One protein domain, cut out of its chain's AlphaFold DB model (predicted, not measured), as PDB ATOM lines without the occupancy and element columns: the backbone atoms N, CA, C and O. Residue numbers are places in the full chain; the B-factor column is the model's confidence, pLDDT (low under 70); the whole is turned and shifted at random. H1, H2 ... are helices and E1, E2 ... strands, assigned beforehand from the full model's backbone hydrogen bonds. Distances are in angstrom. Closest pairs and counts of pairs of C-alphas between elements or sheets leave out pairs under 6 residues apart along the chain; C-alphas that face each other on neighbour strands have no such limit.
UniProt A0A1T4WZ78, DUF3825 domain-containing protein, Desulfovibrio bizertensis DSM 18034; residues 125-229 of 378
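This is residues 125 to 229 of the 378 residues of the protein "DUF3825 domain-containing protein" of Desulfovibrio bizertensis DSM 18034 (UniProt A0A1T4WZ78). A strongly twisted wall of three antiparallel strands has two helices, H2 and H3, over one face, about perpendicular to each other; the short H1 only grazes the sheet. Two long loops, residues 145 to 159 and 176 to 187, hold the two C-alphas farthest apart. The 105 printed residues have three named helices, then three named strands, in sheet order E1 - E2 - E3, class mixed. The whole is compact, radius of gyration of the C-alphas 13.7 A, and only just elongated, spanning 46 by 30 by 26 A.

H1, residues 125 to 128, only just touches residues 167 to 171 of H3, residues 160 to 175, with 3 pairs of C-alphas within 8 A, the closest Met 125 and Met 167 at 6.3 A. H2, residues 134 to 144, only just touches residues 162 to 163 of H3, also with 3 pairs, the closest C-alphas being Trp 138 and Lys 163, 6.6 A. H2 lies over E2, residues 203 to 209, and E3, residues 216 to 222, at a height over the sheet of 9.9 A. H3, on the same face, lies over E1, residues 188 to 196; their closest C-alphas are Leu 166 and Thr 193, 6.6 A. E1, E2 and E3 form a meander, each strand the antiparallel neighbour of the one before, in two hairpins. N 191 and O 206 are 3.0 A apart, and N 218 and O 207 2.8 A, both within hydrogen-bond range. Every O i to N i+4 pair is in range in H3, 5 of 7 in H2; H1 is too short for one.

H1 begins at C-alpha 125 (-3.482, 16.653, 5.519). H2 is 16.2 A long, H3 23.0 A, E1 21.4 A, E2 19.3 A and E3 18.2 A, ending at C-alpha 222 (-18.291, 19.405, -6.875). E1 bends by 63 degrees at residue 193.

The C-alphas of Ala 154 and Asn 184, the two farthest apart, are 46.7 A apart. The printed part has no cut; the links H2 to H3 and H3 to E1 are long. The pLDDT is under 70 at residues 134 to 135, 154 to 155 and 184 to 185.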
ATOM      1  N   MET A 125      -2.304  17.359   6.022       80.81
ATOM      2  CA  MET A 125      -3.482  16.653   5.519       80.81
ATOM      3  C   MET A 125      -3.587  15.204   6.031       80.81
ATOM      4  O   MET A 125      -4.671  14.767   6.414       80.81
ATOM      5  N   TYR A 126      -2.476  14.458   6.089       82.38
ATOM      6  CA  TYR A 126      -2.446  13.089   6.629       82.38
ATOM      7  C   TYR A 126      -2.437  13.042   8.160       82.38
ATOM      8  O   TYR A 126      -2.763  12.007   8.748       82.38
ATOM      9  N   GLU A 127      -2.036  14.131   8.814       84.31
ATOM     10  CA  GLU A 127      -2.228  14.300  10.256       84.31
ATOM     11  C   GLU A 127      -3.687  14.623  10.583       84.31
ATOM     12  O   GLU A 127      -4.231  14.114  11.564       84.31
ATOM     13  N   TYR A 128      -4.332  15.417   9.727       85.25
ATOM     14  CA  TYR A 128      -5.720  15.828   9.872       85.25
ATOM     15  C   TYR A 128      -6.705  14.680   9.630       85.25
ATOM     16  O   TYR A 128      -7.668  14.545  10.385       85.25
ATOM     17  N   ALA A 129      -6.487  13.846   8.606       90.06
ATOM     18  CA  ALA A 129      -7.436  12.801   8.234       90.06
ATOM     19  C   ALA A 129      -6.803  11.469   7.812       90.06
ATOM     20  O   ALA A 129      -5.666  11.383   7.351       90.06
ATOM     21  N   TYR A 130      -7.574  10.389   7.964       88.44
ATOM     22  CA  TYR A 130      -7.244   9.065   7.440       88.44
ATOM     23  C   TYR A 130      -7.667   8.944   5.977       88.44
ATOM     24  O   TYR A 130      -8.781   9.323   5.621       88.44
ATOM     25  N   PHE A 131      -6.803   8.340   5.164       86.06
ATOM     26  CA  PHE A 131      -7.056   8.018   3.763       86.06
ATOM     27  C   PHE A 131      -6.948   6.503   3.601       86.06
ATOM     28  O   PHE A 131      -5.895   5.929   3.878       86.06
ATOM     29  N   THR A 132      -8.039   5.860   3.185       78.56
ATOM     30  CA  THR A 132      -8.146   4.396   3.065       78.56
ATOM     31  C   THR A 132      -7.322   3.833   1.910       78.56
ATOM     32  O   THR A 132      -6.600   2.862   2.106       78.56
ATOM     33  N   ASP A 133      -7.392   4.459   0.734       73.56
ATOM     34  CA  ASP A 133      -6.633   4.082  -0.460       73.56
ATOM     35  C   ASP A 133      -6.094   5.331  -1.168       73.56
ATOM     36  O   ASP A 133      -6.805   6.032  -1.875       73.56
ATOM     37  N   ARG A 134      -4.828   5.665  -0.912       64.62
ATOM     38  CA  ARG A 134      -4.255   6.961  -1.303       64.62
ATOM     39  C   ARG A 134      -4.060   7.116  -2.809       64.62
ATOM     40  O   ARG A 134      -4.109   8.246  -3.273       64.62
ATOM     41  N   ASN A 135      -3.835   6.034  -3.552       65.94
ATOM     42  CA  ASN A 135      -3.455   6.141  -4.964       65.94
ATOM     43  C   ASN A 135      -4.675   6.375  -5.865       65.94
ATOM     44  O   ASN A 135      -4.571   7.072  -6.870       65.94
ATOM     45  N   THR A 136      -5.847   5.866  -5.480       83.69
ATOM     46  CA  THR A 136      -7.085   6.058  -6.246       83.69
ATOM     47  C   THR A 136      -7.659   7.464  -6.095       83.69
ATOM     48  O   THR A 136      -8.214   7.990  -7.054       83.69
ATOM     49  N   TRP A 137      -7.461   8.127  -4.947       89.06
ATOM     50  CA  TRP A 137      -7.977   9.484  -4.731       89.06
ATOM     51  C   TRP A 137      -7.363  10.533  -5.655       89.06
ATOM     52  O   TRP A 137      -8.080  11.427  -6.098       89.06
ATOM     53  N   TRP A 138      -6.061  10.463  -5.939       89.56
ATOM     54  CA  TRP A 138      -5.418  11.451  -6.813       89.56
ATOM     55  C   TRP A 138      -5.866  11.288  -8.260       89.56
ATOM     56  O   TRP A 138      -6.116  12.283  -8.934       89.56
ATOM     57  N   GLN A 139      -6.028  10.041  -8.707       91.88
ATOM     58  CA  GLN A 139      -6.579   9.756 -10.025       91.88
ATOM     59  C   GLN A 139      -8.042  10.214 -10.129       91.88
ATOM     60  O   GLN A 139      -8.372  10.932 -11.063       91.88
ATOM     61  N   ASP A 140      -8.887   9.907  -9.135       94.69
ATOM     62  CA  ASP A 140     -10.294  10.346  -9.105       94.69
ATOM     63  C   ASP A 140     -10.427  11.877  -9.165       94.69
ATOM     64  O   ASP A 140     -11.283  12.398  -9.876       94.69
ATOM     65  N   LEU A 141      -9.561  12.619  -8.468       95.88
ATOM     66  CA  LEU A 141      -9.559  14.079  -8.571       95.88
ATOM     67  C   LEU A 141      -9.098  14.564  -9.944       95.88
ATOM     68  O   LEU A 141      -9.734  15.453 -10.504       95.88
ATOM     69  N   ALA A 142      -8.017  13.989 -10.479       94.94
ATOM     70  CA  ALA A 142      -7.508  14.345 -11.799       94.94
ATOM     71  C   ALA A 142      -8.555  14.105 -12.900       94.94
ATOM     72  O   ALA A 142      -8.629  14.887 -13.840       94.94
ATOM     73  N   ASP A 143      -9.385  13.066 -12.764       94.94
ATOM     74  CA  ASP A 143     -10.447  12.746 -13.722       94.94
ATOM     75  C   ASP A 143     -11.655  13.694 -13.611       94.94
ATOM     76  O   ASP A 143     -12.336  13.949 -14.608       94.94
ATOM     77  N   LYS A 144     -11.935  14.226 -12.411       96.00
ATOM     78  CA  LYS A 144     -13.017  15.203 -12.180       96.00
ATOM     79  C   LYS A 144     -12.623  16.633 -12.532       96.00
ATOM     80  O   LYS A 144     -13.507  17.425 -12.868       96.00
ATOM     81  N   ALA A 145     -11.351  16.984 -12.362       96.56
ATOM     82  CA  ALA A 145     -10.833  18.327 -12.577       96.56
ATOM     83  C   ALA A 145     -10.602  18.628 -14.062       96.56
ATOM     84  O   ALA A 145     -10.571  17.727 -14.902       96.56
ATOM     85  N   GLU A 146     -10.441  19.909 -14.390       94.38
ATOM     86  CA  GLU A 146      -9.931  20.307 -15.699       94.38
ATOM     87  C   GLU A 146      -8.609  19.585 -16.027       94.38
ATOM     88  O   GLU A 146      -7.780  19.354 -15.135       94.38
ATOM     89  N   PRO A 147      -8.415  19.177 -17.295       91.38
ATOM     90  CA  PRO A 147      -7.257  18.388 -17.681       91.38
ATOM     91  C   PRO A 147      -5.976  19.220 -17.582       91.38
ATOM     92  O   PRO A 147      -5.782  20.186 -18.314       91.38
ATOM     93  N   GLU A 148      -5.069  18.793 -16.707       90.06
ATOM     94  CA  GLU A 148      -3.745  19.387 -16.530       90.06
ATOM     95  C   GLU A 148      -2.677  18.284 -16.369       90.06
ATOM     96  O   GLU A 148      -2.993  17.156 -15.954       90.06
ATOM     97  N   PRO A 149      -1.404  18.573 -16.701       88.31
ATOM     98  CA  PRO A 149      -0.282  17.652 -16.532       88.31
ATOM     99  C   PRO A 149       0.078  17.499 -15.047       88.31
ATOM    100  O   PRO A 149       1.033  18.064 -14.531       88.31
ATOM    101  N   TRP A 150      -0.719  16.702 -14.344       88.75
ATOM    102  CA  TRP A 150      -0.630  16.483 -12.899       88.75
ATOM    103  C   TRP A 150       0.489  15.538 -12.440       88.75
ATOM    104  O   TRP A 150       0.530  15.166 -11.263       88.75
ATOM    105  N   ASP A 151       1.377  15.125 -13.342       82.81
ATOM    106  CA  ASP A 151       2.474  14.204 -13.056       82.81
ATOM    107  C   ASP A 151       3.772  14.647 -13.730       82.81
ATOM    108  O   ASP A 151       3.727  15.297 -14.771       82.81
ATOM    109  N   TYR A 152       4.907  14.293 -13.136       74.19
ATOM    110  CA  TYR A 152       6.220  14.710 -13.625       74.19
ATOM    111  C   TYR A 152       6.554  14.038 -14.958       74.19
ATOM    112  O   TYR A 152       6.385  12.824 -15.106       74.19
ATOM    113  N   VAL A 153       7.067  14.810 -15.920       72.19
ATOM    114  CA  VAL A 153       7.410  14.290 -17.251       72.19
ATOM    115  C   VAL A 153       8.638  13.391 -17.171       72.19
ATOM    116  O   VAL A 153       8.650  12.303 -17.746       72.19
ATOM    117  N   ALA A 154       9.671  13.815 -16.440       63.91
ATOM    118  CA  ALA A 154      10.902  13.039 -16.340       63.91
ATOM    119  C   ALA A 154      10.759  11.803 -15.426       63.91
ATOM    120  O   ALA A 154      11.569  10.880 -15.519       63.91
ATOM    121  N   TYR A 155       9.748  11.767 -14.547       62.69
ATOM    122  CA  TYR A 155       9.598  10.755 -13.495       62.69
ATOM    123  C   TYR A 155       8.151  10.607 -12.998       62.69
ATOM    124  O   TYR A 155       7.822  11.023 -11.886       62.69
ATOM    125  N   PRO A 156       7.270   9.974 -13.782       70.38
ATOM    126  CA  PRO A 156       5.877   9.807 -13.382       70.38
ATOM    127  C   PRO A 156       5.741   9.132 -12.002       70.38
ATOM    128  O   PRO A 156       6.259   8.034 -11.785       70.38
ATOM    129  N   ASP A 157       5.025   9.777 -11.078       72.06
ATOM    130  CA  ASP A 157       4.773   9.326  -9.700       72.06
ATOM    131  C   ASP A 157       3.273   9.342  -9.378       72.06
ATOM    132  O   ASP A 157       2.827   9.898  -8.375       72.06
ATOM    133  N   GLN A 158       2.464   8.740 -10.254       79.62
ATOM    134  CA  GLN A 158       1.027   8.529 -10.033       79.62
ATOM    135  C   GLN A 158       0.311   9.809  -9.569       79.62
ATOM    136  O   GLN A 158      -0.380   9.816  -8.547       79.62
ATOM    137  N   LYS A 159       0.476  10.889 -10.343       83.00
ATOM    138  CA  LYS A 159      -0.012  12.244 -10.024       83.00
ATOM    139  C   LYS A 159       0.770  12.937  -8.896       83.00
ATOM    140  O   LYS A 159       0.187  13.599  -8.029       83.00
ATOM    141  N   GLY A 160       2.099  12.810  -8.910       78.19
ATOM    142  CA  GLY A 160       2.980  13.355  -7.872       78.19
ATOM    143  C   GLY A 160       2.882  14.879  -7.710       78.19
ATOM    144  O   GLY A 160       2.910  15.381  -6.579       78.19
ATOM    145  N   MET A 161       2.683  15.616  -8.811       80.00
ATOM    146  CA  MET A 161       2.492  17.073  -8.771       80.00
ATOM    147  C   MET A 161       1.152  17.460  -8.142       80.00
ATOM    148  O   MET A 161       1.126  18.298  -7.244       80.00
ATOM    149  N   LEU A 162       0.049  16.811  -8.537       88.06
ATOM    150  CA  LEU A 162      -1.280  17.075  -7.960       88.06
ATOM    151  C   LEU A 162      -1.319  16.800  -6.458       88.06
ATOM    152  O   LEU A 162      -1.879  17.577  -5.684       88.06
ATOM    153  N   LYS A 163      -0.699  15.694  -6.040       86.56
ATOM    154  CA  LYS A 163      -0.558  15.359  -4.626       86.56
ATOM    155  C   LYS A 163       0.171  16.476  -3.881       86.56
ATOM    156  O   LYS A 163      -0.325  16.916  -2.852       86.56
ATOM    157  N   SER A 164       1.309  16.943  -4.392       78.94
ATOM    158  CA  SER A 164       2.095  18.009  -3.751       78.94
ATOM    159  C   SER A 164       1.316  19.325  -3.685       78.94
ATOM    160  O   SER A 164       1.196  19.907  -2.609       78.94
ATOM    161  N   TYR A 165       0.684  19.720  -4.796       88.75
ATOM    162  CA  TYR A 165      -0.207  20.879  -4.878       88.75
ATOM    163  C   TYR A 165      -1.269  20.862  -3.771       88.75
ATOM    164  O   TYR A 165      -1.354  21.798  -2.981       88.75
ATOM    165  N   LEU A 166      -2.025  19.768  -3.636       91.31
ATOM    166  CA  LEU A 166      -3.094  19.684  -2.635       91.31
ATOM    167  C   LEU A 166      -2.587  19.688  -1.202       91.31
ATOM    168  O   LEU A 166      -3.286  20.199  -0.329       91.31
ATOM    169  N   MET A 167      -1.405  19.126  -0.943       84.25
ATOM    170  CA  MET A 167      -0.818  19.160   0.397       84.25
ATOM    171  C   MET A 167      -0.511  20.601   0.813       84.25
ATOM    172  O   MET A 167      -0.903  20.994   1.914       84.25
ATOM    173  N   TYR A 168       0.086  21.401  -0.078       81.94
ATOM    174  CA  TYR A 168       0.351  22.820   0.177       81.94
ATOM    175  C   TYR A 168      -0.920  23.656   0.254       81.94
ATOM    176  O   TYR A 168      -1.067  24.471   1.165       81.94
ATOM    177  N   THR A 169      -1.874  23.428  -0.648       89.69
ATOM    178  CA  THR A 169      -3.176  24.104  -0.612       89.69
ATOM    179  C   THR A 169      -3.911  23.813   0.692       89.69
ATOM    180  O   THR A 169      -4.409  24.731   1.341       89.69
ATOM    181  N   PHE A 170      -3.937  22.552   1.134       91.12
ATOM    182  CA  PHE A 170      -4.577  22.175   2.390       91.12
ATOM    183  C   PHE A 170      -3.911  22.842   3.596       91.12
ATOM    184  O   PHE A 170      -4.598  23.384   4.461       91.12
ATOM    185  N   GLU A 171      -2.580  22.836   3.653       84.19
ATOM    186  CA  GLU A 171      -1.844  23.514   4.715       84.19
ATOM    187  C   GLU A 171      -2.146  25.014   4.757       84.19
ATOM    188  O   GLU A 171      -2.454  25.554   5.825       84.19
ATOM    189  N   ARG A 172      -2.115  25.679   3.596       85.56
ATOM    190  CA  ARG A 172      -2.416  27.107   3.492       85.56
ATOM    191  C   ARG A 172      -3.819  27.414   4.010       85.56
ATOM    192  O   ARG A 172      -3.992  28.328   4.813       85.56
ATOM    193  N   LEU A 173      -4.807  26.597   3.647       92.69
ATOM    194  CA  LEU A 173      -6.187  26.735   4.120       92.69
ATOM    195  C   LEU A 173      -6.328  26.509   5.628       92.69
ATOM    196  O   LEU A 173      -7.143  27.172   6.272       92.69
ATOM    197  N   VAL A 174      -5.546  25.600   6.217       88.56
ATOM    198  CA  VAL A 174      -5.509  25.425   7.676       88.56
ATOM    199  C   VAL A 174      -4.931  26.667   8.352       88.56
ATOM    200  O   VAL A 174      -5.517  27.146   9.327       88.56
ATOM    201  N   HIS A 175      -3.836  27.223   7.825       85.75
ATOM    202  CA  HIS A 175      -3.239  28.460   8.333       85.75
ATOM    203  C   HIS A 175      -4.219  29.645   8.255       85.75
ATOM    204  O   HIS A 175      -4.384  30.387   9.224       85.75
ATOM    205  N   GLU A 176      -4.949  29.765   7.145       87.00
ATOM    206  CA  GLU A 176      -5.981  30.786   6.917       87.00
ATOM    207  C   GLU A 176      -7.305  30.510   7.648       87.00
ATOM    208  O   GLU A 176      -8.223  31.327   7.598       87.00
ATOM    209  N   ARG A 177      -7.422  29.372   8.347       92.88
ATOM    210  CA  ARG A 177      -8.642  28.925   9.047       92.88
ATOM    211  C   ARG A 177      -9.860  28.791   8.120       92.88
ATOM    212  O   ARG A 177     -10.991  29.036   8.534       92.88
ATOM    213  N   LYS A 178      -9.635  28.352   6.880       95.38
ATOM    214  CA  LYS A 178     -10.654  28.188   5.827       95.38
ATOM    215  C   LYS A 178     -11.225  26.770   5.708       95.38
ATOM    216  O   LYS A 178     -11.987  26.484   4.789       95.38
ATOM    217  N   ILE A 179     -10.909  25.881   6.652       96.25
ATOM    218  CA  ILE A 179     -11.574  24.575   6.758       96.25
ATOM    219  C   ILE A 179     -12.972  24.778   7.350       96.25
ATOM    220  O   ILE A 179     -13.114  25.177   8.508       96.25
ATOM    221  N   VAL A 180     -14.011  24.491   6.566       96.19
ATOM    222  CA  VAL A 180     -15.405  24.723   6.965       96.19
ATOM    223  C   VAL A 180     -15.975  23.476   7.616       96.19
ATOM    224  O   VAL A 180     -15.848  22.374   7.086       96.19
ATOM    225  N   TRP A 181     -16.645  23.649   8.752       94.50
ATOM    226  CA  TRP A 181     -17.319  22.576   9.477       94.50
ATOM    227  C   TRP A 181     -18.834  22.708   9.359       94.50
ATOM    228  O   TRP A 181     -19.382  23.806   9.395       94.50
ATOM    229  N   SER A 182     -19.515  21.570   9.258       93.06
ATOM    230  CA  SER A 182     -20.983  21.519   9.303       93.06
ATOM    231  C   SER A 182     -21.554  22.033  10.629       93.06
ATOM    232  O   SER A 182     -21.006  21.776  11.703       93.06
ATOM    233  N   SER A 183     -22.702  22.710  10.549       80.00
ATOM    234  CA  SER A 183     -23.404  23.307  11.697       80.00
ATOM    235  C   SER A 183     -23.941  22.259  12.685       80.00
ATOM    236  O   SER A 183     -23.949  22.481  13.896       80.00
ATOM    237  N   ASN A 184     -24.314  21.077  12.189       62.66
ATOM    238  CA  ASN A 184     -24.808  19.960  12.996       62.66
ATOM    239  C   ASN A 184     -23.648  19.171  13.630       62.66
ATOM    240  O   ASN A 184     -23.176  18.175  13.078       62.66
ATOM    241  N   ALA A 185     -23.186  19.634  14.797       63.81
ATOM    242  CA  ALA A 185     -22.162  18.998  15.639       63.81
ATOM    243  C   ALA A 185     -20.809  18.689  14.946       63.81
ATOM    244  O   ALA A 185     -20.016  17.898  15.463       63.81
ATOM    245  N   GLY A 186     -20.519  19.304  13.791       70.00
ATOM    246  CA  GLY A 186     -19.270  19.094  13.056       70.00
ATOM    247  C   GLY A 186     -19.103  17.671  12.517       70.00
ATOM    248  O   GLY A 186     -18.004  17.116  12.592       70.00
ATOM    249  N   ARG A 187     -20.178  17.052  12.005       87.81
ATOM    250  CA  ARG A 187     -20.129  15.696  11.426       87.81
ATOM    251  C   ARG A 187     -19.254  15.619  10.176       87.81
ATOM    252  O   ARG A 187     -18.582  14.614   9.973       87.81
ATOM    253  N   ILE A 188     -19.253  16.665   9.359       94.69
ATOM    254  CA  ILE A 188     -18.359  16.799   8.207       94.69
ATOM    255  C   ILE A 188     -17.548  18.092   8.282       94.69
ATOM    256  O   ILE A 188     -17.991  19.076   8.890       94.69
ATOM    257  N   SER A 189     -16.394  18.071   7.620       96.06
ATOM    258  CA  SER A 189     -15.577  19.246   7.310       96.06
ATOM    259  C   SER A 189     -15.165  19.222   5.841       96.06
ATOM    260  O   SER A 189     -15.029  18.137   5.275       96.06
ATOM    261  N   ALA A 190     -14.964  20.385   5.229       97.69
ATOM    262  CA  ALA A 190     -14.572  20.489   3.831       97.69
ATOM    263  C   ALA A 190     -13.592  21.640   3.584       97.69
ATOM    264  O   ALA A 190     -13.544  22.610   4.345       97.69
ATOM    265  N   PHE A 191     -12.833  21.527   2.497       98.25
ATOM    266  CA  PHE A 191     -11.914  22.555   2.016       98.25
ATOM    267  C   PHE A 191     -11.983  22.662   0.492       98.25
ATOM    268  O   PHE A 191     -12.346  21.697  -0.182       98.25
ATOM    269  N   ASN A 192     -11.649  23.834  -0.045       98.44
ATOM    270  CA  ASN A 192     -11.608  24.091  -1.482       98.44
ATOM    271  C   ASN A 192     -10.280  23.603  -2.065       98.44
ATOM    272  O   ASN A 192      -9.226  23.948  -1.539       98.44
ATOM    273  N   THR A 193     -10.308  22.797  -3.127       97.62
ATOM    274  CA  THR A 193      -9.069  22.298  -3.743       97.62
ATOM    275  C   THR A 193      -8.366  23.345  -4.601       97.62
ATOM    276  O   THR A 193      -7.206  23.137  -4.936       97.62
ATOM    277  N   GLY A 194      -9.048  24.436  -4.969       96.44
ATOM    278  CA  GLY A 194      -8.586  25.400  -5.970       96.44
ATOM    279  C   GLY A 194      -8.733  24.907  -7.415       96.44
ATOM    280  O   GLY A 194      -8.286  25.590  -8.333       96.44
ATOM    281  N   LEU A 195      -9.350  23.738  -7.627       97.12
ATOM    282  CA  LEU A 195      -9.569  23.147  -8.948       97.12
ATOM    283  C   LEU A 195     -11.032  23.268  -9.373       97.12
ATOM    284  O   LEU A 195     -11.947  23.114  -8.557       97.12
ATOM    285  N   LEU A 196     -11.235  23.484 -10.670       96.44
ATOM    286  CA  LEU A 196     -12.545  23.477 -11.308       96.44
ATOM    287  C   LEU A 196     -12.838  22.108 -11.918       96.44
ATOM    288  O   LEU A 196     -11.939  21.391 -12.358       96.44
ATOM    289  N   SER A 197     -14.112  21.732 -11.926       96.12
ATOM    290  CA  SER A 197     -14.578  20.504 -12.552       96.12
ATOM    291  C   SER A 197     -14.569  20.603 -14.071       96.12
ATOM    292  O   SER A 197     -15.074  21.591 -14.608       96.12
ATOM    293  N   ARG A 198     -14.174  19.526 -14.749       93.94
ATOM    294  CA  ARG A 198     -14.154  19.444 -16.214       93.94
ATOM    295  C   ARG A 198     -15.504  19.743 -16.874       93.94
ATOM    296  O   ARG A 198     -15.551  20.470 -17.858       93.94
ATOM    297  N   ASP A 199     -16.585  19.175 -16.341       90.25
ATOM    298  CA  ASP A 199     -17.884  19.168 -17.030       90.25
ATOM    299  C   ASP A 199     -18.673  20.474 -16.854       90.25
ATOM    300  O   ASP A 199     -19.361  20.918 -17.771       90.25
ATOM    301  N   TYR A 200     -18.586  21.088 -15.669       90.69
ATOM    302  CA  TYR A 200     -19.475  22.187 -15.267       90.69
ATOM    303  C   TYR A 200     -18.750  23.424 -14.735       90.69
ATOM    304  O   TYR A 200     -19.415  24.355 -14.272       90.69
ATOM    305  N   GLN A 201     -17.411  23.438 -14.764       93.62
ATOM    306  CA  GLN A 201     -16.601  24.553 -14.260       93.62
ATOM    307  C   GLN A 201     -16.957  24.951 -12.814       93.62
ATOM    308  O   GLN A 201     -16.907  26.120 -12.439       93.62
ATOM    309  N   GLN A 202     -17.367  23.974 -11.999       96.12
ATOM    310  CA  GLN A 202     -17.709  24.170 -10.592       96.12
ATOM    311  C   GLN A 202     -16.499  23.887  -9.701       96.12
ATOM    312  O   GLN A 202     -15.730  22.970 -10.007       96.12
ATOM    313  N   PRO A 203     -16.341  24.599  -8.572       97.62
ATOM    314  CA  PRO A 203     -15.308  24.285  -7.596       97.62
ATOM    315  C   PRO A 203     -15.401  22.838  -7.110       97.62
ATOM    316  O   PRO A 203     -16.494  22.310  -6.879       97.62
ATOM    317  N   ILE A 204     -14.245  22.210  -6.913       98.44
ATOM    318  CA  ILE A 204     -14.140  20.891  -6.294       98.44
ATOM    319  C   ILE A 204     -13.705  21.055  -4.835       98.44
ATOM    320  O   ILE A 204     -12.778  21.794  -4.506       98.44
ATOM    321  N   TYR A 205     -14.368  20.330  -3.942       98.50
ATOM    322  CA  TYR A 205     -14.092  20.330  -2.513       98.50
ATOM    323  C   TYR A 205     -13.609  18.960  -2.050       98.50
ATOM    324  O   TYR A 205     -14.159  17.926  -2.435       98.50
ATOM    325  N   GLY A 206     -12.610  18.944  -1.170       97.81
ATOM    326  CA  GLY A 206     -12.254  17.752  -0.408       97.81
ATOM    327  C   GLY A 206     -13.100  17.672   0.857       97.81
ATOM    328  O   GLY A 206     -13.133  18.626   1.635       97.81
ATOM    329  N   VAL A 207     -13.781  16.544   1.074       97.25
ATOM    330  CA  VAL A 207     -14.687  16.358   2.218       97.25
ATOM    331  C   VAL A 207     -14.151  15.295   3.167       97.25
ATOM    332  O   VAL A 207     -13.729  14.213   2.758       97.25
ATOM    333  N   PHE A 208     -14.240  15.582   4.462       95.88
ATOM    334  CA  PHE A 208     -13.932  14.652   5.537       95.88
ATOM    335  C   PHE A 208     -15.156  14.415   6.416       95.88
ATOM    336  O   PHE A 208     -15.893  15.346   6.742       95.88
ATOM    337  N   GLU A 209     -15.331  13.178   6.865       94.50
ATOM    338  CA  GLU A 209     -16.334  12.792   7.854       94.50
ATOM    339  C   GLU A 209     -15.658  12.568   9.205       94.50
ATOM    340  O   GLU A 209     -14.652  11.864   9.321       94.50
ATOM    341  N   ARG A 210     -16.211  13.168  10.253       91.75
ATOM    342  CA  ARG A 210     -15.726  13.002  11.615       91.75
ATOM    343  C   ARG A 210     -15.918  11.554  12.062       91.75
ATOM    344  O   ARG A 210     -16.998  10.987  11.932       91.75
ATOM    345  N   THR A 211     -14.877  10.982  12.658       88.75
ATOM    346  CA  THR A 211     -14.941   9.679  13.335       88.75
ATOM    347  C   THR A 211     -14.479   9.814  14.786       88.75
ATOM    348  O   THR A 211     -14.020  10.876  15.202       88.75
ATOM    349  N   ASN A 212     -14.564   8.730  15.561       83.31
ATOM    350  CA  ASN A 212     -14.133   8.707  16.965       83.31
ATOM    351  C   ASN A 212     -12.611   8.842  17.159       83.31
ATOM    352  O   ASN A 212     -12.172   9.067  18.283       83.31
ATOM    353  N   ARG A 213     -11.801   8.655  16.105       83.19
ATOM    354  CA  ARG A 213     -10.331   8.749  16.181       83.19
ATOM    355  C   ARG A 213      -9.814   9.987  15.463       83.19
ATOM    356  O   ARG A 213      -9.401  10.942  16.102       83.19
ATOM    357  N   GLN A 214      -9.851   9.948  14.138       87.44
ATOM    358  CA  GLN A 214      -9.450  11.045  13.264       87.44
ATOM    359  C   GLN A 214     -10.473  11.172  12.134       87.44
ATOM    360  O   GLN A 214     -11.066  10.154  11.756       87.44
ATOM    361  N   PRO A 215     -10.720  12.377  11.602       92.19
ATOM    362  CA  PRO A 215     -11.511  12.544  10.393       92.19
ATOM    363  C   PRO A 215     -11.112  11.543   9.301       92.19
ATOM    364  O   PRO A 215      -9.947  11.184   9.152       92.19
ATOM    365  N   MET A 216     -12.093  11.052   8.561       93.38
ATOM    366  CA  MET A 216     -11.917  10.136   7.441       93.38
ATOM    367  C   MET A 216     -12.126  10.918   6.152       93.38
ATOM    368  O   MET A 216     -13.155  11.578   6.015       93.38
ATOM    369  N   PHE A 217     -11.199  10.834   5.203       94.75
ATOM    370  CA  PHE A 217     -11.411  11.411   3.882       94.75
ATOM    371  C   PHE A 217     -12.518  10.655   3.138       94.75
ATOM    372  O   PHE A 217     -12.512   9.424   3.088       94.75
ATOM    373  N   LYS A 218     -13.499  11.390   2.606       94.81
ATOM    374  CA  LYS A 218     -14.677  10.823   1.932       94.81
ATOM    375  C   LYS A 218     -14.596  10.880   0.418       94.81
ATOM    376  O   LYS A 218     -15.262  10.072  -0.221       94.81
ATOM    377  N   GLY A 219     -13.833  11.820  -0.128       95.62
ATOM    378  CA  GLY A 219     -13.695  12.011  -1.565       95.62
ATOM    379  C   GLY A 219     -13.777  13.474  -1.982       95.62
ATOM    380  O   GLY A 219     -13.852  14.386  -1.147       95.62
ATOM    381  N   TRP A 220     -13.768  13.655  -3.299       96.94
ATOM    382  CA  TRP A 220     -13.822  14.940  -3.983       96.94
ATOM    383  C   TRP A 220     -15.225  15.186  -4.524       96.94
ATOM    384  O   TRP A 220     -15.772  14.359  -5.257       96.94
ATOM    385  N   PHE A 221     -15.812  16.323  -4.167       97.12
ATOM    386  CA  PHE A 221     -17.195  16.642  -4.499       97.12
ATOM    387  C   PHE A 221     -17.287  18.031  -5.109       97.12
ATOM    388  O   PHE A 221     -16.723  18.982  -4.577       97.12
ATOM    389  N   GLN A 222     -18.001  18.132  -6.223       96.38
ATOM    390  CA  GLN A 222     -18.291  19.405  -6.875       96.38
ATOM    391  C   GLN A 222     -19.277  20.224  -6.040       96.38
ATOM    392  O   GLN A 222     -20.044  19.667  -5.241       96.38
ATOM    393  N   ASP A 223     -19.277  21.535  -6.258       94.81
ATOM    394  CA  ASP A 223     -20.274  22.415  -5.663       94.81
ATOM    395  C   ASP A 223     -21.710  21.963  -5.975       94.81
ATOM    396  O   ASP A 223     -22.000  21.394  -7.028       94.81
ATOM    397  N   GLY A 224     -22.607  22.148  -5.008       91.94
ATOM    398  CA  GLY A 224     -23.991  21.667  -5.084       91.94
ATOM    399  C   GLY A 224     -24.198  20.168  -4.811       91.94
ATOM    400  O   GLY A 224     -25.347  19.729  -4.719       91.94
ATOM    401  N   HIS A 225     -23.145  19.359  -4.622       95.75
ATOM    402  CA  HIS A 225     -23.320  17.948  -4.259       95.75
ATOM    403  C   HIS A 225     -24.035  17.805  -2.892       95.75
ATOM    404  O   HIS A 225     -23.622  18.454  -1.926       95.75
ATOM    405  N   PRO A 226     -25.032  16.903  -2.725       95.31
ATOM    406  CA  PRO A 226     -25.833  16.807  -1.497       95.31
ATOM    407  C   PRO A 226     -25.037  16.620  -0.197       95.31
ATOM    408  O   PRO A 226     -25.485  17.059   0.862       95.31
ATOM    409  N   ILE A 227     -23.845  16.012  -0.269       94.44
ATOM    410  CA  ILE A 227     -22.937  15.850   0.882       94.44
ATOM    411  C   ILE A 227     -22.478  17.189   1.482       94.44
ATOM    412  O   ILE A 227     -22.128  17.223   2.656       94.44
ATOM    413  N   LEU A 228     -22.486  18.275   0.700       94.56
ATOM    414  CA  LEU A 228     -22.062  19.614   1.112       94.56
ATOM    415  C   LEU A 228     -23.201  20.418   1.754       94.56
ATOM    416  O   LEU A 228     -22.923  21.362   2.481       94.56
ATOM    417  N   SER A 229     -24.465  20.018   1.563       93.25
ATOM    418  CA  SER A 229     -25.650  20.712   2.109       93.25
ATOM    419  C   SER A 229     -25.603  21.006   3.621       93.25
ATOM    420  O   SER A 229     -26.169  22.011   4.039       93.25
TER     421      SER A 229